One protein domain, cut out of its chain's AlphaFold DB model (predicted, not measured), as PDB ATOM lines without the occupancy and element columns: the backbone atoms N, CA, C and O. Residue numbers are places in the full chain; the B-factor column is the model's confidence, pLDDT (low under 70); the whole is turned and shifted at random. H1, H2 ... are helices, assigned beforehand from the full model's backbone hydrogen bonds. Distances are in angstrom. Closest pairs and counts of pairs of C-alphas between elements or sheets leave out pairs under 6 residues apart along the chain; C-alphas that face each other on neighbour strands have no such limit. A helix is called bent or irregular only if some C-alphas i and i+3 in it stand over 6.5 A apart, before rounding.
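Overview. This is residues 4 to 181 of the 183 residues of an uncharacterized protein of Mycoplasma canadense (UniProt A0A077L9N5). Four long helices, H1, H3, H6 and H7, run up and down side by side in a loose bundle shaped as a rod. Short H4 and H5 pack on H3 and H1 near one end; at the other, residues 44 to 51, between H1 and H3, stick out. The printed part has 178 residues with seven named helices, H1 to H7 in order, and no named strand: all helix. It is loose, with a radius of gyration of the C-alphas of 20.6 A, spanning 76 by 31 by 22 A.

Arrangement. H1, residues 4 to 43, touches H3, residues 58 to 86, opposite ways at a shallow tilt of 19 degrees, closest at the C-alphas of Ala 35 and Arg 59, 7.0 A. H3 touches H6, residues 111 to 142, opposite ways at 8 degrees, closest at C-alphas 72 and 128, 4.6 A. H6 and H7, residues 146 to 179, form a helical hairpin, closest at C-alphas 136 and 149, 6.8 A. H7 touches H1 with residues 147 to 162 alone, closest at C-alphas 162 and 13, 6.4 A. H4, residues 91 to 95, touches H3, closest at C-alphas 94 and 81, 5.2 A. H5, residues 97 to 103, touches H1, closest at C-alphas 98 and 11, 6.7 A. H2, residues 50 to 55, meets H3 only through their link. Every O i to N i+4 pair is within hydrogen-bond range in H2, H4 and H6; H1 has 35 of 36, H3 23 of 25, H7 28 of 30, and H5 1 of 3, with 2 of 4 O i to N i+3 pairs.

Along the chain. H1 begins at C-alpha 4 (-63.350, 27.104, -37.126) and is 58.1 A long; H3 is 42.1 A, H6 46.6 A and H7 49.9 A. H7 ends at C-alpha 179 (-73.967, 34.738, -55.817). H5 is irregular, with C-alphas 99 and 102 8.6 A apart, and H3 only just, with C-alphas 59 and 62 6.6 A apart.

Size, cuts and confidence. The two C-alphas farthest apart, those of Ser 46 and Arg 181, are 77.1 A apart. The printed part has no cut and no long link. Mean pLDDT of the printed part is 73.2; 61 residues are under 70, among them 41 to 61 and 161 to 181.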
ATOM      1  N   LYS A   4     -63.965  27.912 -38.191       66.19
ATOM      2  CA  LYS A   4     -63.350  27.104 -37.126       66.19
ATOM      3  C   LYS A   4     -63.187  25.627 -37.509       66.19
ATOM      4  O   LYS A   4     -62.154  25.040 -37.199       66.19
ATOM      5  N   ASN A   5     -64.159  25.037 -38.203       66.31
ATOM      6  CA  ASN A   5     -64.090  23.633 -38.618       66.31
ATOM      7  C   ASN A   5     -63.036  23.433 -39.714       66.31
ATOM      8  O   ASN A   5     -62.351  22.418 -39.702       66.31
ATOM      9  N   TYR A   6     -62.828  24.418 -40.593       68.12
ATOM     10  CA  TYR A   6     -61.763  24.361 -41.602       68.12
ATOM     11  C   TYR A   6     -60.366  24.464 -41.003       68.12
ATOM     12  O   TYR A   6     -59.477  23.730 -41.421       68.12
ATOM     13  N   LYS A   7     -60.171  25.332 -39.999       70.19
ATOM     14  CA  LYS A   7     -58.893  25.406 -39.273       70.19
ATOM     15  C   LYS A   7     -58.531  24.064 -38.642       70.19
ATOM     16  O   LYS A   7     -57.390  23.631 -38.758       70.19
ATOM     17  N   LYS A   8     -59.514  23.392 -38.034       72.19
ATOM     18  CA  LYS A   8     -59.335  22.044 -37.482       72.19
ATOM     19  C   LYS A   8     -58.991  21.026 -38.569       72.19
ATOM     20  O   LYS A   8     -58.027  20.298 -38.404       72.19
ATOM     21  N   LEU A   9     -59.717  21.020 -39.687       71.00
ATOM     22  CA  LEU A   9     -59.509  20.057 -40.776       71.00
ATOM     23  C   LEU A   9     -58.135  20.229 -41.447       71.00
ATOM     24  O   LEU A   9     -57.415  19.253 -41.631       71.00
ATOM     25  N   PHE A  10     -57.730  21.472 -41.725       73.62
ATOM     26  CA  PHE A  10     -56.398  21.801 -42.241       73.62
ATOM     27  C   PHE A  10     -55.281  21.355 -41.288       73.62
ATOM     28  O   PHE A  10     -54.256  20.854 -41.731       73.62
ATOM     29  N   PHE A  11     -55.480  21.511 -39.980       74.56
ATOM     30  CA  PHE A  11     -54.505  21.075 -38.984       74.56
ATOM     31  C   PHE A  11     -54.446  19.556 -38.841       74.56
ATOM     32  O   PHE A  11     -53.356  19.000 -38.792       74.56
ATOM     33  N   SER A  12     -55.596  18.879 -38.775       73.69
ATOM     34  CA  SER A  12     -55.642  17.414 -38.742       73.69
ATOM     35  C   SER A  12     -54.913  16.832 -39.947       73.69
ATOM     36  O   SER A  12     -54.172  15.868 -39.800       73.69
ATOM     37  N   PHE A  13     -55.057  17.471 -41.110       73.31
ATOM     38  CA  PHE A  13     -54.275  17.153 -42.294       73.31
ATOM     39  C   PHE A  13     -52.777  17.397 -42.099       73.31
ATOM     40  O   PHE A  13     -51.984  16.502 -42.370       73.31
ATOM     41  N   ASP A  14     -52.387  18.578 -41.619       76.50
ATOM     42  CA  ASP A  14     -50.977  18.915 -41.422       76.50
ATOM     43  C   ASP A  14     -50.277  17.943 -40.464       76.50
ATOM     44  O   ASP A  14     -49.176  17.463 -40.725       76.50
ATOM     45  N   LEU A  15     -50.957  17.602 -39.372       82.38
ATOM     46  CA  LEU A  15     -50.497  16.624 -38.400       82.38
ATOM     47  C   LEU A  15     -50.366  15.236 -39.034       82.38
ATOM     48  O   LEU A  15     -49.341  14.586 -38.854       82.38
ATOM     49  N   LEU A  16     -51.363  14.802 -39.806       80.06
ATOM     50  CA  LEU A  16     -51.342  13.496 -40.455       80.06
ATOM     51  C   LEU A  16     -50.232  13.415 -41.511       80.06
ATOM     52  O   LEU A  16     -49.473  12.456 -41.514       80.06
ATOM     53  N   LEU A  17     -50.042  14.450 -42.330       79.69
ATOM     54  CA  LEU A  17     -48.966  14.505 -43.322       79.69
ATOM     55  C   LEU A  17     -47.576  14.504 -42.660       79.69
ATOM     56  O   LEU A  17     -46.670  13.831 -43.148       79.69
ATOM     57  N   ASN A  18     -47.415  15.170 -41.512       82.31
ATOM     58  CA  ASN A  18     -46.186  15.094 -40.713       82.31
ATOM     59  C   ASN A  18     -45.966  13.695 -40.113       82.31
ATOM     60  O   ASN A  18     -44.855  13.176 -40.181       82.31
ATOM     61  N   ILE A  19     -47.004  13.057 -39.559       82.88
ATOM     62  CA  ILE A  19     -46.914  11.683 -39.032       82.88
ATOM     63  C   ILE A  19     -46.490  10.718 -40.137       82.88
ATOM     64  O   ILE A  19     -45.567   9.928 -39.946       82.88
ATOM     65  N   VAL A  20     -47.129  10.798 -41.304       79.06
ATOM     66  CA  VAL A  20     -46.815   9.923 -42.434       79.06
ATOM     67  C   VAL A  20     -45.399  10.211 -42.955       79.06
ATOM     68  O   VAL A  20     -44.687   9.272 -43.301       79.06
ATOM     69  N   PHE A  21     -44.928  11.464 -42.944       81.81
ATOM     70  CA  PHE A  21     -43.530  11.799 -43.246       81.81
ATOM     71  C   PHE A  21     -42.552  11.095 -42.295       81.81
ATOM     72  O   PHE A  21     -41.653  10.390 -42.757       81.81
ATOM     73  N   PHE A  22     -42.754  11.203 -40.979       82.88
ATOM     74  CA  PHE A  22     -41.887  10.537 -40.003       82.88
ATOM     75  C   PHE A  22     -41.942   9.009 -40.108       82.88
ATOM     76  O   PHE A  22     -40.897   8.359 -40.086       82.88
ATOM     77  N   LEU A  23     -43.135   8.434 -40.286       79.12
ATOM     78  CA  LEU A  23     -43.295   6.996 -40.511       79.12
ATOM     79  C   LEU A  23     -42.558   6.553 -41.770       79.12
ATOM     80  O   LEU A  23     -41.826   5.569 -41.732       79.12
ATOM     81  N   SER A  24     -42.691   7.293 -42.872       74.56
ATOM     82  CA  SER A  24     -41.958   6.964 -44.089       74.56
ATOM     83  C   SER A  24     -40.446   6.985 -43.854       74.56
ATOM     84  O   SER A  24     -39.761   6.098 -44.373       74.56
ATOM     85  N   LEU A  25     -39.917   7.946 -43.069       79.44
ATOM     86  CA  LEU A  25     -38.470   8.056 -42.794       79.44
ATOM     87  C   LEU A  25     -37.987   6.830 -42.045       79.44
ATOM     88  O   LEU A  25     -36.976   6.233 -42.405       79.44
ATOM     89  N   PHE A  26     -38.761   6.417 -41.048       81.50
ATOM     90  CA  PHE A  26     -38.505   5.191 -40.318       81.50
ATOM     91  C   PHE A  26     -38.479   3.966 -41.248       81.50
ATOM     92  O   PHE A  26     -37.533   3.179 -41.200       81.50
ATOM     93  N   PHE A  27     -39.451   3.837 -42.158       74.19
ATOM     94  CA  PHE A  27     -39.494   2.724 -43.111       74.19
ATOM     95  C   PHE A  27     -38.321   2.710 -44.101       74.19
ATOM     96  O   PHE A  27     -37.864   1.619 -44.442       74.19
ATOM     97  N   ILE A  28     -37.780   3.868 -44.512       76.75
ATOM     98  CA  ILE A  28     -36.516   3.908 -45.272       76.75
ATOM     99  C   ILE A  28     -35.413   3.211 -44.484       76.75
ATOM    100  O   ILE A  28     -34.713   2.365 -45.035       76.75
ATOM    101  N   PHE A  29     -35.213   3.590 -43.219       77.19
ATOM    102  CA  PHE A  29     -34.101   3.067 -42.424       77.19
ATOM    103  C   PHE A  29     -34.222   1.557 -42.230       77.19
ATOM    104  O   PHE A  29     -33.258   0.828 -42.475       77.19
ATOM    105  N   VAL A  30     -35.419   1.087 -41.867       78.75
ATOM    106  CA  VAL A  30     -35.720  -0.346 -41.753       78.75
ATOM    107  C   VAL A  30     -35.444  -1.060 -43.075       78.75
ATOM    108  O   VAL A  30     -34.806  -2.113 -43.084       78.75
ATOM    109  N   TYR A  31     -35.851  -0.468 -44.200       72.38
ATOM    110  CA  TYR A  31     -35.594  -1.040 -45.514       72.38
ATOM    111  C   TYR A  31     -34.106  -1.104 -45.854       72.38
ATOM    112  O   TYR A  31     -33.653  -2.140 -46.323       72.38
ATOM    113  N   ILE A  32     -33.332  -0.037 -45.640       75.12
ATOM    114  CA  ILE A  32     -31.896  -0.029 -45.960       75.12
ATOM    115  C   ILE A  32     -31.188  -1.167 -45.218       75.12
ATOM    116  O   ILE A  32     -30.372  -1.877 -45.807       75.12
ATOM    117  N   ILE A  33     -31.531  -1.369 -43.943       77.44
ATOM    118  CA  ILE A  33     -30.991  -2.460 -43.125       77.44
ATOM    119  C   ILE A  33     -31.424  -3.817 -43.689       77.44
ATOM    120  O   ILE A  33     -30.583  -4.693 -43.902       77.44
ATOM    121  N   TRP A  34     -32.717  -3.985 -43.973       77.06
ATOM    122  CA  TRP A  34     -33.255  -5.225 -44.528       77.06
ATOM    123  C   TRP A  34     -32.638  -5.567 -45.890       77.06
ATOM    124  O   TRP A  34     -32.151  -6.677 -46.073       77.06
ATOM    125  N   ALA A  35     -32.572  -4.610 -46.815       70.94
ATOM    126  CA  ALA A  35     -32.007  -4.777 -48.150       70.94
ATOM    127  C   ALA A  35     -30.510  -5.093 -48.102       70.94
ATOM    128  O   ALA A  35     -30.033  -5.915 -48.881       70.94
ATOM    129  N   LYS A  36     -29.760  -4.490 -47.170       73.50
ATOM    130  CA  LYS A  36     -28.348  -4.829 -46.948       73.50
ATOM    131  C   LYS A  36     -28.191  -6.282 -46.489       73.50
ATOM    132  O   LYS A  36     -27.339  -6.987 -47.021       73.50
ATOM    133  N   ASN A  37     -29.020  -6.734 -45.550       73.75
ATOM    134  CA  ASN A  37     -28.998  -8.117 -45.067       73.75
ATOM    135  C   ASN A  37     -29.452  -9.114 -46.140       73.75
ATOM    136  O   ASN A  37     -28.831 -10.159 -46.299       73.75
ATOM    137  N   TYR A  38     -30.497  -8.775 -46.897       69.69
ATOM    138  CA  TYR A  38     -31.017  -9.592 -47.988       69.69
ATOM    139  C   TYR A  38     -29.987  -9.732 -49.112       69.69
ATOM    140  O   TYR A  38     -29.650 -10.844 -49.489       69.69
ATOM    141  N   ASN A  39     -29.402  -8.628 -49.590       68.25
ATOM    142  CA  ASN A  39     -28.385  -8.667 -50.645       68.25
ATOM    143  C   ASN A  39     -27.143  -9.466 -50.233       68.25
ATOM    144  O   ASN A  39     -26.599 -10.196 -51.058       68.25
ATOM    145  N   LYS A  40     -26.742  -9.399 -48.956       70.06
ATOM    146  CA  LYS A  40     -25.629 -10.196 -48.427       70.06
ATOM    147  C   LYS A  40     -25.864 -11.706 -48.598       70.06
ATOM    148  O   LYS A  40     -24.947 -12.418 -48.982       70.06
ATOM    149  N   GLN A  41     -27.104 -12.180 -48.439       68.06
ATOM    150  CA  GLN A  41     -27.454 -13.592 -48.658       68.06
ATOM    151  C   GLN A  41     -27.255 -14.049 -50.115       68.06
ATOM    152  O   GLN A  41     -27.042 -15.232 -50.350       68.06
ATOM    153  N   PHE A  42     -27.296 -13.137 -51.093       65.25
ATOM    154  CA  PHE A  42     -27.054 -13.442 -52.514       65.25
ATOM    155  C   PHE A  42     -25.606 -13.207 -52.956       65.25
ATOM    156  O   PHE A  42     -25.192 -13.707 -54.003       65.25
ATOM    157  N   GLU A  43     -24.837 -12.428 -52.195       64.75
ATOM    158  CA  GLU A  43     -23.393 -12.282 -52.393       64.75
ATOM    159  C   GLU A  43     -22.647 -13.546 -51.944       64.75
ATOM    160  O   GLU A  43     -21.710 -13.957 -52.629       64.75
ATOM    161  N   ASP A  44     -23.130 -14.210 -50.889       62.31
ATOM    162  CA  ASP A  44     -22.532 -15.431 -50.331       62.31
ATOM    163  C   ASP A  44     -22.815 -16.704 -51.169       62.31
ATOM    164  O   ASP A  44     -22.116 -17.710 -51.036       62.31
ATOM    165  N   ILE A  45     -23.797 -16.681 -52.084       60.91
ATOM    166  CA  ILE A  45     -24.114 -17.811 -52.979       60.91
ATOM    167  C   ILE A  45     -23.318 -17.657 -54.285       60.91
ATOM    168  O   ILE A  45     -23.729 -16.970 -55.223       60.91
ATOM    169  N   SER A  46     -22.169 -18.329 -54.366       57.22
ATOM    170  CA  SER A  46     -21.199 -18.235 -55.473       57.22
ATOM    171  C   SER A  46     -21.706 -18.699 -56.854       57.22
ATOM    172  O   SER A  46     -21.036 -18.457 -57.856       57.22
ATOM    173  N   LEU A  47     -22.889 -19.317 -56.943       59.09
ATOM    174  CA  LEU A  47     -23.404 -19.984 -58.152       59.09
ATOM    175  C   LEU A  47     -24.582 -19.276 -58.845       59.09
ATOM    176  O   LEU A  47     -25.155 -19.815 -59.791       59.09
ATOM    177  N   MET A  48     -24.978 -18.079 -58.406       61.16
ATOM    178  CA  MET A  48     -26.176 -17.438 -58.955       61.16
ATOM    179  C   MET A  48     -25.915 -16.783 -60.330       61.16
ATOM    180  O   MET A  48     -24.978 -15.985 -60.446       61.16
ATOM    181  N   PRO A  49     -26.737 -17.052 -61.370       64.38
ATOM    182  CA  PRO A  49     -26.534 -16.490 -62.706       64.38
ATOM    183  C   PRO A  49     -26.517 -14.955 -62.693       64.38
ATOM    184  O   PRO A  49     -27.352 -14.311 -62.051       64.38
ATOM    185  N   SER A  50     -25.593 -14.349 -63.444       63.72
ATOM    186  CA  SER A  50     -25.392 -12.889 -63.503       63.72
ATOM    187  C   SER A  50     -26.641 -12.113 -63.944       63.72
ATOM    188  O   SER A  50     -26.848 -10.973 -63.524       63.72
ATOM    189  N   THR A  51     -27.509 -12.744 -64.737       59.59
ATOM    190  CA  THR A  51     -28.819 -12.220 -65.140       59.59
ATOM    191  C   THR A  51     -29.736 -11.996 -63.940       59.59
ATOM    192  O   THR A  51     -30.286 -10.905 -63.807       59.59
ATOM    193  N   TYR A  52     -29.827 -12.944 -63.003       57.69
ATOM    194  CA  TYR A  52     -30.635 -12.791 -61.787       57.69
ATOM    195  C   TYR A  52     -30.084 -11.707 -60.847       57.69
ATOM    196  O   TYR A  52     -30.864 -10.925 -60.306       57.69
ATOM    197  N   LYS A  53     -28.754 -11.565 -60.725       57.97
ATOM    198  CA  LYS A  53     -28.133 -10.453 -59.968       57.97
ATOM    199  C   LYS A  53     -28.520  -9.069 -60.510       57.97
ATOM    200  O   LYS A  53     -28.611  -8.116 -59.740       57.97
ATOM    201  N   LYS A  54     -28.765  -8.948 -61.820       55.31
ATOM    202  CA  LYS A  54     -29.117  -7.677 -62.478       55.31
ATOM    203  C   LYS A  54     -30.562  -7.246 -62.200       55.31
ATOM    204  O   LYS A  54     -30.793  -6.065 -61.953       55.31
ATOM    205  N   TYR A  55     -31.505  -8.191 -62.182       54.00
ATOM    206  CA  TYR A  55     -32.914  -7.929 -61.841       54.00
ATOM    207  C   TYR A  55     -33.137  -7.741 -60.331       54.00
ATOM    208  O   TYR A  55     -34.054  -7.037 -59.927       54.00
ATOM    209  N   ILE A  56     -32.258  -8.301 -59.497       54.62
ATOM    210  CA  ILE A  56     -32.298  -8.218 -58.027       54.62
ATOM    211  C   ILE A  56     -31.438  -7.040 -57.522       54.62
ATOM    212  O   ILE A  56     -31.023  -7.004 -56.370       54.62
ATOM    213  N   ASN A  57     -31.156  -6.014 -58.335       58.12
ATOM    214  CA  ASN A  57     -30.433  -4.837 -57.834       58.12
ATOM    215  C   ASN A  57     -31.374  -3.851 -57.110       58.12
ATOM    216  O   ASN A  57     -31.474  -2.663 -57.429       58.12
ATOM    217  N   TRP A  58     -32.058  -4.367 -56.086       61.62
ATOM    218  CA  TRP A  58     -32.973  -3.677 -55.166       61.62
ATOM    219  C   TRP A  58     -32.340  -2.486 -54.445       61.62
ATOM    220  O   TRP A  58     -33.034  -1.626 -53.894       61.62
ATOM    221  N   ARG A  59     -31.006  -2.423 -54.469       62.78
ATOM    222  CA  ARG A  59     -30.204  -1.337 -53.918       62.78
ATOM    223  C   ARG A  59     -30.554   0.022 -54.524       62.78
ATOM    224  O   ARG A  59     -30.389   1.015 -53.828       62.78
ATOM    225  N   TYR A  60     -31.038   0.079 -55.768       65.94
ATOM    226  CA  TYR A  60     -31.273   1.350 -56.467       65.94
ATOM    227  C   TYR A  60     -32.746   1.651 -56.750       65.94
ATOM    228  O   TYR A  60     -33.164   2.793 -56.586       65.94
ATOM    229  N   LEU A  61     -33.553   0.647 -57.106       67.94
ATOM    230  CA  LEU A  61     -34.982   0.836 -57.404       67.94
ATOM    231  C   LEU A  61     -35.754   1.419 -56.215       67.94
ATOM    232  O   LEU A  61     -36.527   2.363 -56.356       67.94
ATOM    233  N   TYR A  62     -35.493   0.904 -55.019       70.88
ATOM    234  CA  TYR A  62     -36.280   1.245 -53.844       70.88
ATOM    235  C   TYR A  62     -35.932   2.616 -53.250       70.88
ATOM    236  O   TYR A  62     -36.856   3.381 -52.972       70.88
ATOM    237  N   PRO A  63     -34.649   3.024 -53.118       72.81
ATOM    238  CA  PRO A  63     -34.336   4.403 -52.748       72.81
ATOM    239  C   PRO A  63     -34.919   5.426 -53.720       72.81
ATOM    240  O   PRO A  63     -35.348   6.487 -53.273       72.81
ATOM    241  N   VAL A  64     -34.995   5.114 -55.020       73.00
ATOM    242  CA  VAL A  64     -35.636   5.984 -56.020       73.00
ATOM    243  C   VAL A  64     -37.141   6.101 -55.761       73.00
ATOM    244  O   VAL A  64     -37.656   7.217 -55.688       73.00
ATOM    245  N   SER A  65     -37.839   4.982 -55.537       71.44
ATOM    246  CA  SER A  65     -39.263   4.974 -55.167       71.44
ATOM    247  C   SER A  65     -39.544   5.786 -53.899       71.44
ATOM    248  O   SER A  65     -40.427   6.642 -53.893       71.44
ATOM    249  N   PHE A  66     -38.757   5.592 -52.837       76.12
ATOM    250  CA  PHE A  66     -38.912   6.393 -51.624       76.12
ATOM    251  C   PHE A  66     -38.592   7.864 -51.884       76.12
ATOM    252  O   PHE A  66     -39.373   8.718 -51.477       76.12
ATOM    253  N   SER A  67     -37.516   8.179 -52.607       79.81
ATOM    254  CA  SER A  67     -37.137   9.563 -52.930       79.81
ATOM    255  C   SER A  67     -38.254  10.320 -53.648       79.81
ATOM    256  O   SER A  67     -38.491  11.483 -53.331       79.81
ATOM    257  N   LEU A  68     -38.990   9.667 -54.555       79.44
ATOM    258  CA  LEU A  68     -40.165  10.252 -55.215       79.44
ATOM    259  C   LEU A  68     -41.292  10.572 -54.223       79.44
ATOM    260  O   LEU A  68     -41.917  11.635 -54.310       79.44
ATOM    261  N   ILE A  69     -41.528   9.691 -53.248       79.94
ATOM    262  CA  ILE A  69     -42.486   9.931 -52.162       79.94
ATOM    263  C   ILE A  69     -42.026  11.127 -51.307       79.94
ATOM    264  O   ILE A  69     -42.816  12.039 -51.071       79.94
ATOM    265  N   TYR A  70     -40.746  11.208 -50.922       80.31
ATOM    266  CA  TYR A  70     -40.211  12.357 -50.166       80.31
ATOM    267  C   TYR A  70     -40.293  13.665 -50.899       80.31
ATOM    268  O   TYR A  70     -40.703  14.670 -50.319       80.31
ATOM    269  N   LEU A  71     -39.912  13.650 -52.170       84.94
ATOM    270  CA  LEU A  71     -39.984  14.826 -53.006       84.94
ATOM    271  C   LEU A  71     -41.420  15.351 -53.034       84.94
ATOM    272  O   LEU A  71     -41.620  16.543 -52.832       84.94
ATOM    273  N   SER A  72     -42.409  14.463 -53.166       84.19
ATOM    274  CA  SER A  72     -43.836  14.809 -53.127       84.19
ATOM    275  C   SER A  72     -44.241  15.467 -51.803       84.19
ATOM    276  O   SER A  72     -44.903  16.505 -51.793       84.19
ATOM    277  N   ILE A  73     -43.801  14.916 -50.669       82.06
ATOM    278  CA  ILE A  73     -44.093  15.471 -49.337       82.06
ATOM    279  C   ILE A  73     -43.480  16.857 -49.172       82.06
ATOM    280  O   ILE A  73     -44.155  17.791 -48.738       82.06
ATOM    281  N   ILE A  74     -42.201  16.991 -49.517       85.06
ATOM    282  CA  ILE A  74     -41.466  18.252 -49.425       85.06
ATOM    283  C   ILE A  74     -42.145  19.298 -50.307       85.06
ATOM    284  O   ILE A  74     -42.361  20.421 -49.857       85.06
ATOM    285  N   LEU A  75     -42.563  18.927 -51.518       86.44
ATOM    286  CA  LEU A  75     -43.291  19.803 -52.433       86.44
ATOM    287  C   LEU A  75     -44.575  20.343 -51.789       86.44
ATOM    288  O   LEU A  75     -44.826  21.549 -51.821       86.44
ATOM    289  N   LEU A  76     -45.368  19.471 -51.158       84.81
ATOM    290  CA  LEU A  76     -46.600  19.859 -50.465       84.81
ATOM    291  C   LEU A  76     -46.319  20.761 -49.257       84.81
ATOM    292  O   LEU A  76     -47.007  21.768 -49.069       84.81
ATOM    293  N   GLN A  77     -45.286  20.449 -48.474       84.12
ATOM    294  CA  GLN A  77     -44.873  21.236 -47.310       84.12
ATOM    295  C   GLN A  77     -44.378  22.631 -47.701       84.12
ATOM    296  O   GLN A  77     -44.810  23.626 -47.114       84.12
ATOM    297  N   VAL A  78     -43.532  22.725 -48.730       86.00
ATOM    298  CA  VAL A  78     -43.034  23.995 -49.275       86.00
ATOM    299  C   VAL A  78     -44.186  24.809 -49.858       86.00
ATOM    300  O   VAL A  78     -44.306  26.000 -49.574       86.00
ATOM    301  N   THR A  79     -45.088  24.174 -50.605       86.50
ATOM    302  CA  THR A  79     -46.272  24.846 -51.160       86.50
ATOM    303  C   THR A  79     -47.145  25.428 -50.052       86.50
ATOM    304  O   THR A  79     -47.511  26.604 -50.100       86.50
ATOM    305  N   LYS A  80     -47.433  24.639 -49.010       86.06
ATOM    306  CA  LYS A  80     -48.160  25.093 -47.819       86.06
ATOM    307  C   LYS A  80     -47.452  26.274 -47.156       86.06
ATOM    308  O   LYS A  80     -48.095  27.281 -46.867       86.06
ATOM    309  N   PHE A  81     -46.144  26.167 -46.934       87.38
ATOM    310  CA  PHE A  81     -45.333  27.220 -46.330       87.38
ATOM    311  C   PHE A  81     -45.440  28.538 -47.108       87.38
ATOM    312  O   PHE A  81     -45.748  29.579 -46.522       87.38
ATOM    313  N   VAL A  82     -45.281  28.489 -48.433       86.31
ATOM    314  CA  VAL A  82     -45.405  29.661 -49.313       86.31
ATOM    315  C   VAL A  82     -46.817  30.247 -49.263       86.31
ATOM    316  O   VAL A  82     -46.972  31.463 -49.161       86.31
ATOM    317  N   ILE A  83     -47.859  29.411 -49.283       85.38
ATOM    318  CA  ILE A  83     -49.251  29.867 -49.165       85.38
ATOM    319  C   ILE A  83     -49.474  30.595 -47.834       85.38
ATOM    320  O   ILE A  83     -50.045  31.689 -47.818       85.38
ATOM    321  N   LEU A  84     -49.007  30.027 -46.719       86.62
ATOM    322  CA  LEU A  84     -49.156  30.629 -45.394       86.62
ATOM    323  C   LEU A  84     -48.390  31.953 -45.275       86.62
ATOM    324  O   LEU A  84     -48.954  32.912 -44.739       86.62
ATOM    325  N   LEU A  85     -47.182  32.042 -45.839       87.06
ATOM    326  CA  LEU A  85     -46.428  33.294 -45.941       87.06
ATOM    327  C   LEU A  85     -47.187  34.348 -46.751       87.06
ATOM    328  O   LEU A  85     -47.342  35.483 -46.295       87.06
ATOM    329  N   ARG A  86     -47.719  33.979 -47.924       84.50
ATOM    330  CA  ARG A  86     -48.524  34.888 -48.761       84.50
ATOM    331  C   ARG A  86     -49.773  35.374 -48.034       84.50
ATOM    332  O   ARG A  86     -50.184  36.510 -48.240       84.50
ATOM    333  N   ASN A  87     -50.333  34.567 -47.134       85.06
ATOM    334  CA  ASN A  87     -51.438  34.941 -46.246       85.06
ATOM    335  C   ASN A  87     -51.018  35.811 -45.047       85.06
ATOM    336  O   ASN A  87     -51.804  35.989 -44.114       85.06
ATOM    337  N   LYS A  88     -49.802  36.369 -45.066       87.12
ATOM    338  CA  LYS A  88     -49.230  37.233 -44.024       87.12
ATOM    339  C   LYS A  88     -49.054  36.537 -42.670       87.12
ATOM    340  O   LYS A  88     -48.989  37.197 -41.632       87.12
ATOM    341  N   ASN A  89     -48.938  35.208 -42.651       82.62
ATOM    342  CA  ASN A  89     -48.445  34.513 -41.467       82.62
ATOM    343  C   ASN A  89     -46.919  34.644 -41.458       82.62
ATOM    344  O   ASN A  89     -46.263  34.193 -42.391       82.62
ATOM    345  N   GLY A  90     -46.341  35.286 -40.437       88.50
ATOM    346  CA  GLY A  90     -44.881  35.417 -40.321       88.50
ATOM    347  C   GLY A  90     -44.153  34.067 -40.415       88.50
ATOM    348  O   GLY A  90     -44.757  33.020 -40.175       88.50
ATOM    349  N   ILE A  91     -42.856  34.088 -40.736       89.19
ATOM    350  CA  ILE A  91     -42.042  32.896 -41.060       89.19
ATOM    351  C   ILE A  91     -42.229  31.766 -40.039       89.19
ATOM    352  O   ILE A  91     -42.541  30.640 -40.418       89.19
ATOM    353  N   LEU A  92     -42.138  32.084 -38.743       88.31
ATOM    354  CA  LEU A  92     -42.275  31.110 -37.657       88.31
ATOM    355  C   LEU A  92     -43.638  30.391 -37.666       88.31
ATOM    356  O   LEU A  92     -43.710  29.175 -37.508       88.31
ATOM    357  N   LYS A  93     -44.725  31.139 -37.898       86.94
ATOM    358  CA  LYS A  93     -46.092  30.594 -37.958       86.94
ATOM    359  C   LYS A  93     -46.322  29.759 -39.215       86.94
ATOM    360  O   LYS A  93     -47.151  28.858 -39.200       86.94
ATOM    361  N   SER A  94     -45.620  30.086 -40.295       85.69
ATOM    362  CA  SER A  94     -45.720  29.378 -41.570       85.69
ATOM    363  C   SER A  94     -44.922  28.074 -41.567       85.69
ATOM    364  O   SER A  94     -45.380  27.100 -42.159       85.69
ATOM    365  N   LEU A  95     -43.765  28.036 -40.892       85.06
ATOM    366  CA  LEU A  95     -42.962  26.820 -40.705       85.06
ATOM    367  C   LEU A  95     -43.637  25.838 -39.750       85.06
ATOM    368  O   LEU A  95     -43.719  24.649 -40.046       85.06
ATOM    369  N   PHE A  96     -44.159  26.341 -38.630       84.38
ATOM    370  CA  PHE A  96     -44.766  25.508 -37.596       84.38
ATOM    371  C   PHE A  96     -46.226  25.883 -37.346       84.38
ATOM    372  O   PHE A  96     -46.579  26.352 -36.257       84.38
ATOM    373  N   PRO A  97     -47.113  25.670 -38.334       81.56
ATOM    374  CA  PRO A  97     -48.501  26.078 -38.210       81.56
ATOM    375  C   PRO A  97     -49.225  25.370 -37.056       81.56
ATOM    376  O   PRO A  97     -50.158  25.920 -36.469       81.56
ATOM    377  N   ILE A  98     -48.740  24.189 -36.667       80.81
ATOM    378  CA  ILE A  98     -49.275  23.403 -35.559       80.81
ATOM    379  C   ILE A  98     -49.270  24.176 -34.230       80.81
ATOM    380  O   ILE A  98     -50.283  24.200 -33.532       80.81
ATOM    381  N   PHE A  99     -48.184  24.882 -33.901       82.31
ATOM    382  CA  PHE A  99     -48.067  25.603 -32.625       82.31
ATOM    383  C   PHE A  99     -48.857  26.920 -32.587       82.31
ATOM    384  O   PHE A  99     -49.103  27.472 -31.516       82.31
ATOM    385  N   PHE A 100     -49.288  27.437 -33.742       83.94
ATOM    386  CA  PHE A 100     -49.937  28.749 -33.856       83.94
ATOM    387  C   PHE A 100     -51.372  28.675 -34.387       83.94
ATOM    388  O   PHE A 100     -51.889  29.673 -34.889       83.94
ATOM    389  N   ILE A 101     -52.047  27.535 -34.234       74.00
ATOM    390  CA  ILE A 101     -53.349  27.227 -34.850       74.00
ATOM    391  C   ILE A 101     -54.417  28.329 -34.700       74.00
ATOM    392  O   ILE A 101     -55.112  28.685 -35.655       74.00
ATOM    393  N   ASN A 102     -54.505  28.949 -33.521       78.44
ATOM    394  CA  ASN A 102     -55.484  30.005 -33.244       78.44
ATOM    395  C   ASN A 102     -55.110  31.349 -33.888       78.44
ATOM    396  O   ASN A 102     -55.981  32.183 -34.127       78.44
ATOM    397  N   LYS A 103     -53.829  31.544 -34.208       83.31
ATOM    398  CA  LYS A 103     -53.233  32.799 -34.688       83.31
ATOM    399  C   LYS A 103     -52.892  32.779 -36.187       83.31
ATOM    400  O   LYS A 103     -52.275  33.735 -36.657       83.31
ATOM    401  N   ILE A 104     -53.248  31.708 -36.907       84.31
ATOM    402  CA  ILE A 104     -52.971  31.538 -38.341       84.31
ATOM    403  C   ILE A 104     -54.161  31.954 -39.200       84.31
ATOM    404  O   ILE A 104     -55.314  31.579 -38.949       84.31
ATOM    405  N   ASN A 105     -53.837  32.670 -40.269       81.06
ATOM    406  CA  ASN A 105     -54.739  33.051 -41.340       81.06
ATOM    407  C   ASN A 105     -54.594  32.076 -42.512       81.06
ATOM    408  O   ASN A 105     -53.638  32.128 -43.283       81.06
ATOM    409  N   ILE A 106     -55.555  31.165 -42.642       77.62
ATOM    410  CA  ILE A 106     -55.582  30.169 -43.727       77.62
ATOM    411  C   ILE A 106     -56.044  30.793 -45.052       77.62
ATOM    412  O   ILE A 106     -55.699  30.308 -46.124       77.62
ATOM    413  N   LEU A 107     -56.798  31.890 -44.985       78.00
ATOM    414  CA  LEU A 107     -57.264  32.640 -46.144       78.00
ATOM    415  C   LEU A 107     -56.611  34.014 -46.147       78.00
ATOM    416  O   LEU A 107     -56.479  34.649 -45.100       78.00
ATOM    417  N   ASN A 108     -56.243  34.469 -47.336       80.38
ATOM    418  CA  ASN A 108     -55.869  35.849 -47.565       80.38
ATOM    419  C   ASN A 108     -57.118  36.740 -47.591       80.38
ATOM    420  O   ASN A 108     -58.195  36.290 -47.989       80.38
ATOM    421  N   SER A 109     -56.961  38.014 -47.238       79.19
ATOM    422  CA  SER A 109     -57.984  39.033 -47.480       79.19
ATOM    423  C   SER A 109     -58.209  39.276 -48.978       79.19
ATOM    424  O   SER A 109     -59.321  39.597 -49.385       79.19
ATOM    425  N   ASP A 110     -57.179  39.089 -49.810       80.38
ATOM    426  CA  ASP A 110     -57.271  39.239 -51.263       80.38
ATOM    427  C   ASP A 110     -57.734  37.940 -51.957       80.38
ATOM    428  O   ASP A 110     -57.087  36.887 -51.923       80.38
ATOM    429  N   LEU A 111     -58.861  38.050 -52.660       76.00
ATOM    430  CA  LEU A 111     -59.480  37.004 -53.473       76.00
ATOM    431  C   LEU A 111     -58.582  36.511 -54.618       76.00
ATOM    432  O   LEU A 111     -58.598  35.316 -54.930       76.00
ATOM    433  N   LYS A 112     -57.803  37.397 -55.251       79.56
ATOM    434  CA  LYS A 112     -56.886  37.036 -56.343       79.56
ATOM    435  C   LYS A 112     -55.755  36.154 -55.817       79.56
ATOM    436  O   LYS A 112     -55.442  35.132 -56.430       79.56
ATOM    437  N   ILE A 113     -55.216  36.486 -54.641       79.06
ATOM    438  CA  ILE A 113     -54.188  35.680 -53.973       79.06
ATOM    439  C   ILE A 113     -54.748  34.302 -53.609       79.06
ATOM    440  O   ILE A 113     -54.133  33.297 -53.962       79.06
ATOM    441  N   ASN A 114     -55.947  34.229 -53.022       73.44
ATOM    442  CA  ASN A 114     -56.590  32.950 -52.694       73.44
ATOM    443  C   ASN A 114     -56.772  32.041 -53.919       73.44
ATOM    444  O   ASN A 114     -56.489  30.847 -53.836       73.44
ATOM    445  N   LYS A 115     -57.180  32.595 -55.071       73.69
ATOM    446  CA  LYS A 115     -57.275  31.831 -56.328       73.69
ATOM    447  C   LYS A 115     -55.919  31.292 -56.777       73.69
ATOM    448  O   LYS A 115     -55.820  30.116 -57.111       73.69
ATOM    449  N   THR A 116     -54.875  32.122 -56.757       79.56
ATOM    450  CA  THR A 116     -53.524  31.672 -57.142       79.56
ATOM    451  C   THR A 116     -52.974  30.613 -56.187       79.56
ATOM    452  O   THR A 116     -52.399  29.633 -56.642       79.56
ATOM    453  N   ASN A 117     -53.207  30.760 -54.878       79.94
ATOM    454  CA  ASN A 117     -52.813  29.782 -53.865       79.94
ATOM    455  C   ASN A 117     -53.524  28.439 -54.076       79.94
ATOM    456  O   ASN A 117     -52.892  27.393 -53.968       79.94
ATOM    457  N   PHE A 118     -54.814  28.467 -54.423       78.06
ATOM    458  CA  PHE A 118     -55.570  27.259 -54.743       78.06
ATOM    459  C   PHE A 118     -55.024  26.546 -55.981       78.06
ATOM    460  O   PHE A 118     -54.783  25.345 -55.926       78.06
ATOM    461  N   ILE A 119     -54.787  27.279 -57.073       76.19
ATOM    462  CA  ILE A 119     -54.234  26.705 -58.309       76.19
ATOM    463  C   ILE A 119     -52.857  26.093 -58.040       76.19
ATOM    464  O   ILE A 119     -52.617  24.955 -58.427       76.19
ATOM    465  N   ALA A 120     -51.977  26.810 -57.336       79.25
ATOM    466  CA  ALA A 120     -50.654  26.304 -56.985       79.25
ATOM    467  C   ALA A 120     -50.747  25.013 -56.159       79.25
ATOM    468  O   ALA A 120     -50.139  24.008 -56.522       79.25
ATOM    469  N   PHE A 121     -51.561  25.011 -55.098       82.12
ATOM    470  CA  PHE A 121     -51.789  23.819 -54.283       82.12
ATOM    471  C   PHE A 121     -52.321  22.651 -55.117       82.12
ATOM    472  O   PHE A 121     -51.807  21.543 -55.016       82.12
ATOM    473  N   PHE A 122     -53.301  22.905 -55.985       78.44
ATOM    474  CA  PHE A 122     -53.895  21.900 -56.859       78.44
ATOM    475  C   PHE A 122     -52.869  21.282 -57.816       78.44
ATOM    476  O   PHE A 122     -52.802  20.061 -57.941       78.44
ATOM    477  N   VAL A 123     -52.052  22.103 -58.477       79.25
ATOM    478  CA  VAL A 123     -51.017  21.627 -59.407       79.25
ATOM    479  C   VAL A 123     -49.998  20.753 -58.679       79.25
ATOM    480  O   VAL A 123     -49.754  19.622 -59.095       79.25
ATOM    481  N   PHE A 124     -49.449  21.229 -57.560       82.69
ATOM    482  CA  PHE A 124     -48.443  20.480 -56.803       82.69
ATOM    483  C   PHE A 124     -48.989  19.192 -56.188       82.69
ATOM    484  O   PHE A 124     -48.274  18.192 -56.098       82.69
ATOM    485  N   LEU A 125     -50.268  19.174 -55.829       81.50
ATOM    486  CA  LEU A 125     -50.942  17.967 -55.385       81.50
ATOM    487  C   LEU A 125     -51.062  16.923 -56.501       81.50
ATOM    488  O   LEU A 125     -50.783  15.753 -56.260       81.50
ATOM    489  N   ASN A 126     -51.420  17.326 -57.722       78.38
ATOM    490  CA  ASN A 126     -51.486  16.403 -58.860       78.38
ATOM    491  C   ASN A 126     -50.101  15.848 -59.219       78.38
ATOM    492  O   ASN A 126     -49.970  14.653 -59.469       78.38
ATOM    493  N   ILE A 127     -49.059  16.683 -59.170       81.00
ATOM    494  CA  ILE A 127     -47.668  16.236 -59.351       81.00
ATOM    495  C   ILE A 127     -47.280  15.213 -58.273       81.00
ATOM    496  O   ILE A 127     -46.657  14.195 -58.579       81.00
ATOM    497  N   SER A 128     -47.685  15.454 -57.023       83.44
ATOM    498  CA  SER A 128     -47.443  14.535 -55.905       83.44
ATOM    499  C   SER A 128     -48.155  13.196 -56.114       83.44
ATOM    500  O   SER A 128     -47.542  12.142 -55.970       83.44
ATOM    501  N   LEU A 129     -49.428  13.221 -56.524       81.31
ATOM    502  CA  LEU A 129     -50.204  12.017 -56.841       81.31
ATOM    503  C   LEU A 129     -49.584  11.220 -57.993       81.31
ATOM    504  O   LEU A 129     -49.480   9.998 -57.899       81.31
ATOM    505  N   LEU A 130     -49.134  11.896 -59.052       81.75
ATOM    506  CA  LEU A 130     -48.478  11.251 -60.186       81.75
ATOM    507  C   LEU A 130     -47.148  10.608 -59.779       81.75
ATOM    508  O   LEU A 130     -46.880   9.470 -60.150       81.75
ATOM    509  N   SER A 131     -46.336  11.302 -58.980       79.81
ATOM    510  CA  SER A 131     -45.053  10.782 -58.479       79.81
ATOM    511  C   SER A 131     -45.252   9.535 -57.615       79.81
ATOM    512  O   SER A 131     -44.525   8.549 -57.743       79.81
ATOM    513  N   ILE A 132     -46.290   9.555 -56.780       77.12
ATOM    514  CA  ILE A 132     -46.731   8.428 -55.958       77.12
ATOM    515  C   ILE A 132     -47.187   7.260 -56.846       77.12
ATOM    516  O   ILE A 132     -46.747   6.132 -56.632       77.12
ATOM    517  N   LEU A 133     -47.976   7.513 -57.893       78.56
ATOM    518  CA  LEU A 133     -48.422   6.489 -58.846       78.56
ATOM    519  C   LEU A 133     -47.262   5.864 -59.636       78.56
ATOM    520  O   LEU A 133     -47.192   4.643 -59.754       78.56
ATOM    521  N   ILE A 134     -46.314   6.675 -60.113       77.88
ATOM    522  CA  ILE A 134     -45.085   6.191 -60.759       77.88
ATOM    523  C   ILE A 134     -44.312   5.290 -59.790       77.88
ATOM    524  O   ILE A 134     -43.920   4.181 -60.152       77.88
ATOM    525  N   SER A 135     -44.157   5.715 -58.533       76.25
ATOM    526  CA  SER A 135     -43.531   4.887 -57.503       76.25
ATOM    527  C   SER A 135     -44.281   3.572 -57.259       76.25
ATOM    528  O   SER A 135     -43.638   2.573 -56.936       76.25
ATOM    529  N   ALA A 136     -45.609   3.545 -57.386       71.12
ATOM    530  CA  ALA A 136     -46.407   2.328 -57.241       71.12
ATOM    531  C   ALA A 136     -46.096   1.326 -58.351       71.12
ATOM    532  O   ALA A 136     -45.831   0.161 -58.068       71.12
ATOM    533  N   ILE A 137     -46.066   1.799 -59.598       74.50
ATOM    534  CA  ILE A 137     -45.764   0.981 -60.774       74.50
ATOM    535  C   ILE A 137     -44.368   0.362 -60.641       74.50
ATOM    536  O   ILE A 137     -44.219  -0.844 -60.817       74.50
ATOM    537  N   PHE A 138     -43.365   1.149 -60.235       69.88
ATOM    538  CA  PHE A 138     -42.018   0.624 -59.988       69.88
ATOM    539  C   PHE A 138     -41.987  -0.448 -58.891       69.88
ATOM    540  O   PHE A 138     -41.307  -1.457 -59.050       69.88
ATOM    541  N   ASN A 139     -42.734  -0.265 -57.799       68.00
ATOM    542  CA  ASN A 139     -42.779  -1.245 -56.712       68.00
ATOM    543  C   ASN A 139     -43.505  -2.541 -57.103       68.00
ATOM    544  O   ASN A 139     -43.046  -3.615 -56.717       68.00
ATOM    545  N   ILE A 140     -44.599  -2.451 -57.867       67.00
ATOM    546  CA  ILE A 140     -45.343  -3.618 -58.368       67.00
ATOM    547  C   ILE A 140     -44.460  -4.436 -59.312       67.00
ATOM    548  O   ILE A 140     -44.366  -5.645 -59.155       67.00
ATOM    549  N   ILE A 141     -43.762  -3.779 -60.243       64.44
ATOM    550  CA  ILE A 141     -42.878  -4.454 -61.205       64.44
ATOM    551  C   ILE A 141     -41.661  -5.091 -60.510       64.44
ATOM    552  O   ILE A 141     -41.112  -6.068 -61.010       64.44
ATOM    553  N   SER A 142     -41.228  -4.552 -59.365       59.19
ATOM    554  CA  SER A 142     -40.053  -5.064 -58.651       59.19
ATOM    555  C   SER A 142     -40.335  -6.376 -57.892       59.19
ATOM    556  O   SER A 142     -39.431  -7.187 -57.751       59.19
ATOM    557  N   ASP A 143     -41.581  -6.629 -57.480       53.62
ATOM    558  CA  ASP A 143     -42.172  -7.960 -57.217       53.62
ATOM    559  C   ASP A 143     -41.946  -8.725 -55.885       53.62
ATOM    560  O   ASP A 143     -42.337  -9.882 -55.816       53.62
ATOM    561  N   ARG A 144     -41.422  -8.167 -54.771       54.38
ATOM    562  CA  ARG A 144     -41.403  -8.898 -53.456       54.38
ATOM    563  C   ARG A 144     -41.446  -8.083 -52.159       54.38
ATOM    564  O   ARG A 144     -41.504  -8.675 -51.082       54.38
ATOM    565  N   VAL A 145     -41.417  -6.751 -52.194       56.91
ATOM    566  CA  VAL A 145     -41.303  -5.953 -50.958       56.91
ATOM    567  C   VAL A 145     -42.601  -5.203 -50.673       56.91
ATOM    568  O   VAL A 145     -42.732  -4.013 -50.945       56.91
ATOM    569  N   TYR A 146     -43.561  -5.910 -50.072       60.72
ATOM    570  CA  TYR A 146     -44.892  -5.399 -49.705       60.72
ATOM    571  C   TYR A 146     -44.870  -4.127 -48.835       60.72
ATOM    572  O   TYR A 146     -45.813  -3.340 -48.849       60.72
ATOM    573  N   TRP A 147     -43.781  -3.885 -48.103       59.31
ATOM    574  CA  TRP A 147     -43.658  -2.749 -47.187       59.31
ATOM    575  C   TRP A 147     -43.700  -1.379 -47.880       59.31
ATOM    576  O   TRP A 147     -44.301  -0.453 -47.336       59.31
ATOM    577  N   SER A 148     -43.156  -1.236 -49.094       61.69
ATOM    578  CA  SER A 148     -43.229   0.041 -49.831       61.69
ATOM    579  C   SER A 148     -44.637   0.309 -50.318       61.69
ATOM    580  O   SER A 148     -45.083   1.452 -50.307       61.69
ATOM    581  N   PHE A 149     -45.337  -0.748 -50.723       66.00
ATOM    582  CA  PHE A 149     -46.715  -0.672 -51.177       66.00
ATOM    583  C   PHE A 149     -47.657  -0.237 -50.048       66.00
ATOM    584  O   PHE A 149     -48.521   0.610 -50.259       66.00
ATOM    585  N   ILE A 150     -47.443  -0.730 -48.824       67.88
ATOM    586  CA  ILE A 150     -48.205  -0.299 -47.641       67.88
ATOM    587  C   ILE A 150     -47.968   1.190 -47.353       67.88
ATOM    588  O   ILE A 150     -48.930   1.946 -47.203       67.88
ATOM    589  N   VAL A 151     -46.705   1.633 -47.325       65.81
ATOM    590  CA  VAL A 151     -46.360   3.054 -47.115       65.81
ATOM    591  C   VAL A 151     -46.967   3.932 -48.212       65.81
ATOM    592  O   VAL A 151     -47.505   4.999 -47.919       65.81
ATOM    593  N   PHE A 152     -46.950   3.459 -49.458       70.56
ATOM    594  CA  PHE A 152     -47.604   4.100 -50.596       70.56
ATOM    595  C   PHE A 152     -49.121   4.241 -50.400       70.56
ATOM    596  O   PHE A 152     -49.641   5.341 -50.575       70.56
ATOM    597  N   ILE A 153     -49.837   3.173 -50.017       74.06
ATOM    598  CA  ILE A 153     -51.299   3.218 -49.833       74.06
ATOM    599  C   ILE A 153     -51.663   4.222 -48.746       74.06
ATOM    600  O   ILE A 153     -52.555   5.045 -48.946       74.06
ATOM    601  N   ILE A 154     -50.955   4.190 -47.614       74.94
ATOM    602  CA  ILE A 154     -51.177   5.141 -46.521       74.94
ATOM    603  C   ILE A 154     -50.986   6.574 -47.038       74.94
ATOM    604  O   ILE A 154     -51.805   7.446 -46.740       74.94
ATOM    605  N   TYR A 155     -49.966   6.809 -47.870       74.44
ATOM    606  CA  TYR A 155     -49.721   8.103 -48.508       74.44
ATOM    607  C   TYR A 155     -50.837   8.535 -49.455       74.44
ATOM    608  O   TYR A 155     -51.327   9.662 -49.378       74.44
ATOM    609  N   PHE A 156     -51.244   7.645 -50.350       75.44
ATOM    610  CA  PHE A 156     -52.272   7.915 -51.340       75.44
ATOM    611  C   PHE A 156     -53.612   8.235 -50.670       75.44
ATOM    612  O   PHE A 156     -54.239   9.245 -50.993       75.44
ATOM    613  N   VAL A 157     -54.013   7.433 -49.677       74.56
ATOM    614  CA  VAL A 157     -55.229   7.661 -48.884       74.56
ATOM    615  C   VAL A 157     -55.134   8.985 -48.134       74.56
ATOM    616  O   VAL A 157     -56.071   9.780 -48.190       74.56
ATOM    617  N   THR A 158     -53.993   9.268 -47.500       71.88
ATOM    618  CA  THR A 158     -53.736  10.547 -46.823       71.88
ATOM    619  C   THR A 158     -53.978  11.723 -47.760       71.88
ATOM    620  O   THR A 158     -54.720  12.641 -47.419       71.88
ATOM    621  N   ILE A 159     -53.410  11.697 -48.965       70.38
ATOM    622  CA  ILE A 159     -53.568  12.784 -49.935       70.38
ATOM    623  C   ILE A 159     -55.016  12.883 -50.432       70.38
ATOM    624  O   ILE A 159     -55.555  13.987 -50.493       70.38
ATOM    625  N   MET A 160     -55.681  11.762 -50.727       70.12
ATOM    626  CA  MET A 160     -57.069  11.752 -51.211       70.12
ATOM    627  C   MET A 160     -58.070  12.273 -50.174       70.12
ATOM    628  O   MET A 160     -58.888  13.141 -50.489       70.12
ATOM    629  N   VAL A 161     -57.959  11.819 -48.920       67.69
ATOM    630  CA  VAL A 161     -58.769  12.308 -47.788       67.69
ATOM    631  C   VAL A 161     -58.591  13.816 -47.590       67.69
ATOM    632  O   VAL A 161     -59.494  14.496 -47.109       67.69
ATOM    633  N   SER A 162     -57.455  14.359 -48.012       63.09
ATOM    634  CA  SER A 162     -57.116  15.776 -47.877       63.09
ATOM    635  C   SER A 162     -57.570  16.610 -49.068       63.09
ATOM    636  O   SER A 162     -58.025  17.745 -48.916       63.09
ATOM    637  N   TYR A 163     -57.491  16.034 -50.263       65.00
ATOM    638  CA  TYR A 163     -57.888  16.662 -51.511       65.00
ATOM    639  C   TYR A 163     -59.387  16.939 -51.564       65.00
ATOM    640  O   TYR A 163     -59.800  18.063 -51.860       65.00
ATOM    641  N   VAL A 164     -60.211  15.939 -51.250       63.31
ATOM    642  CA  VAL A 164     -61.665  16.020 -51.433       63.31
ATOM    643  C   VAL A 164     -62.289  17.171 -50.617       63.31
ATOM    644  O   VAL A 164     -62.976  18.007 -51.211       63.31
ATOM    645  N   PRO A 165     -62.004  17.341 -49.309       59.94
ATOM    646  CA  PRO A 165     -62.598  18.413 -48.508       59.94
ATOM    647  C   PRO A 165     -62.140  19.817 -48.920       59.94
ATOM    648  O   PRO A 165     -62.945  20.752 -48.930       59.94
ATOM    649  N   ILE A 166     -60.859  19.978 -49.274       62.94
ATOM    650  CA  ILE A 166     -60.295  21.268 -49.704       62.94
ATOM    651  C   ILE A 166     -60.899  21.679 -51.051       62.94
ATOM    652  O   ILE A 166     -61.288  22.834 -51.237       62.94
ATOM    653  N   THR A 167     -61.041  20.733 -51.976       63.19
ATOM    654  CA  THR A 167     -61.581  20.998 -53.317       63.19
ATOM    655  C   THR A 167     -63.067  21.349 -53.261       63.19
ATOM    656  O   THR A 167     -63.477  22.364 -53.828       63.19
ATOM    657  N   ILE A 168     -63.861  20.590 -52.493       64.44
ATOM    658  CA  ILE A 168     -65.280  20.897 -52.234       64.44
ATOM    659  C   ILE A 168     -65.427  22.281 -51.588       64.44
ATOM    660  O   ILE A 168     -66.332  23.044 -51.932       64.44
ATOM    661  N   TYR A 169     -64.530  22.641 -50.668       64.12
ATOM    662  CA  TYR A 169     -64.552  23.954 -50.034       64.12
ATOM    663  C   TYR A 169     -64.333  25.095 -51.029       64.12
ATOM    664  O   TYR A 169     -65.144  26.021 -51.076       64.12
ATOM    665  N   PHE A 170     -63.262  25.045 -51.821       62.69
ATOM    666  CA  PHE A 170     -62.963  26.116 -52.772       62.69
ATOM    667  C   PHE A 170     -64.023  26.233 -53.866       62.69
ATOM    668  O   PHE A 170     -64.358  27.352 -54.267       62.69
ATOM    669  N   TYR A 171     -64.600  25.108 -54.289       64.44
ATOM    670  CA  TYR A 171     -65.755  25.093 -55.179       64.44
ATOM    671  C   TYR A 171     -66.946  25.851 -54.565       64.44
ATOM    672  O   TYR A 171     -67.437  26.822 -55.148       64.44
ATOM    673  N   ASN A 172     -67.337  25.498 -53.335       64.75
ATOM    674  CA  ASN A 172     -68.458  26.127 -52.632       64.75
ATOM    675  C   ASN A 172     -68.211  27.606 -52.291       64.75
ATOM    676  O   ASN A 172     -69.125  28.428 -52.379       64.75
ATOM    677  N   TRP A 173     -66.983  27.976 -51.926       63.72
ATOM    678  CA  TRP A 173     -66.618  29.358 -51.614       63.72
ATOM    679  C   TRP A 173     -66.668  30.262 -52.852       63.72
ATOM    680  O   TRP A 173     -67.241  31.352 -52.793       63.72
ATOM    681  N   ASN A 174     -66.145  29.802 -53.996       58.59
ATOM    682  CA  ASN A 174     -66.258  30.539 -55.259       58.59
ATOM    683  C   ASN A 174     -67.719  30.691 -55.703       58.59
ATOM    684  O   ASN A 174     -68.099  31.758 -56.188       58.59
ATOM    685  N   HIS A 175     -68.536  29.649 -55.527       60.66
ATOM    686  CA  HIS A 175     -69.947  29.673 -55.902       60.66
ATOM    687  C   HIS A 175     -70.759  30.665 -55.045       60.66
ATOM    688  O   HIS A 175     -71.515  31.479 -55.578       60.66
ATOM    689  N   ASN A 176     -70.552  30.669 -53.724       60.72
ATOM    690  CA  ASN A 176     -71.252  31.580 -52.812       60.72
ATOM    691  C   ASN A 176     -70.815  33.044 -52.983       60.72
ATOM    692  O   ASN A 176     -71.656  33.941 -52.964       60.72
ATOM    693  N   ASN A 177     -69.527  33.302 -53.236       57.78
ATOM    694  CA  ASN A 177     -69.051  34.660 -53.516       57.78
ATOM    695  C   ASN A 177     -69.498  35.193 -54.883       57.78
ATOM    696  O   ASN A 177     -69.671  36.400 -55.028       57.78
ATOM    697  N   LYS A 178     -69.708  34.325 -55.885       58.12
ATOM    698  CA  LYS A 178     -70.342  34.733 -57.150       58.12
ATOM    699  C   LYS A 178     -71.797  35.150 -56.932       58.12
ATOM    700  O   LYS A 178     -72.187  36.193 -57.440       58.12
ATOM    701  N   LYS A 179     -72.569  34.393 -56.142       53.94
ATOM    702  CA  LYS A 179     -73.967  34.738 -55.817       53.94
ATOM    703  C   LYS A 179     -74.105  36.082 -55.092       53.94
ATOM    704  O   LYS A 179     -75.026  36.827 -55.396       53.94
ATOM    705  N   ASN A 180     -73.179  36.416 -54.193       51.09
ATOM    706  CA  ASN A 180     -73.222  37.671 -53.431       51.09
ATOM    707  C   ASN A 180     -72.739  38.913 -54.204       51.09
ATOM    708  O   ASN A 180     -72.837  40.008 -53.672       51.09
ATOM    709  N   ARG A 181     -72.201  38.764 -55.422       48.44
ATOM    710  CA  ARG A 181     -71.822  39.894 -56.298       48.44
ATOM    711  C   ARG A 181     -72.904  40.273 -57.315       48.44
ATOM    712  O   ARG A 181     -72.701  41.209 -58.074       48.44
TER     713      ARG A 181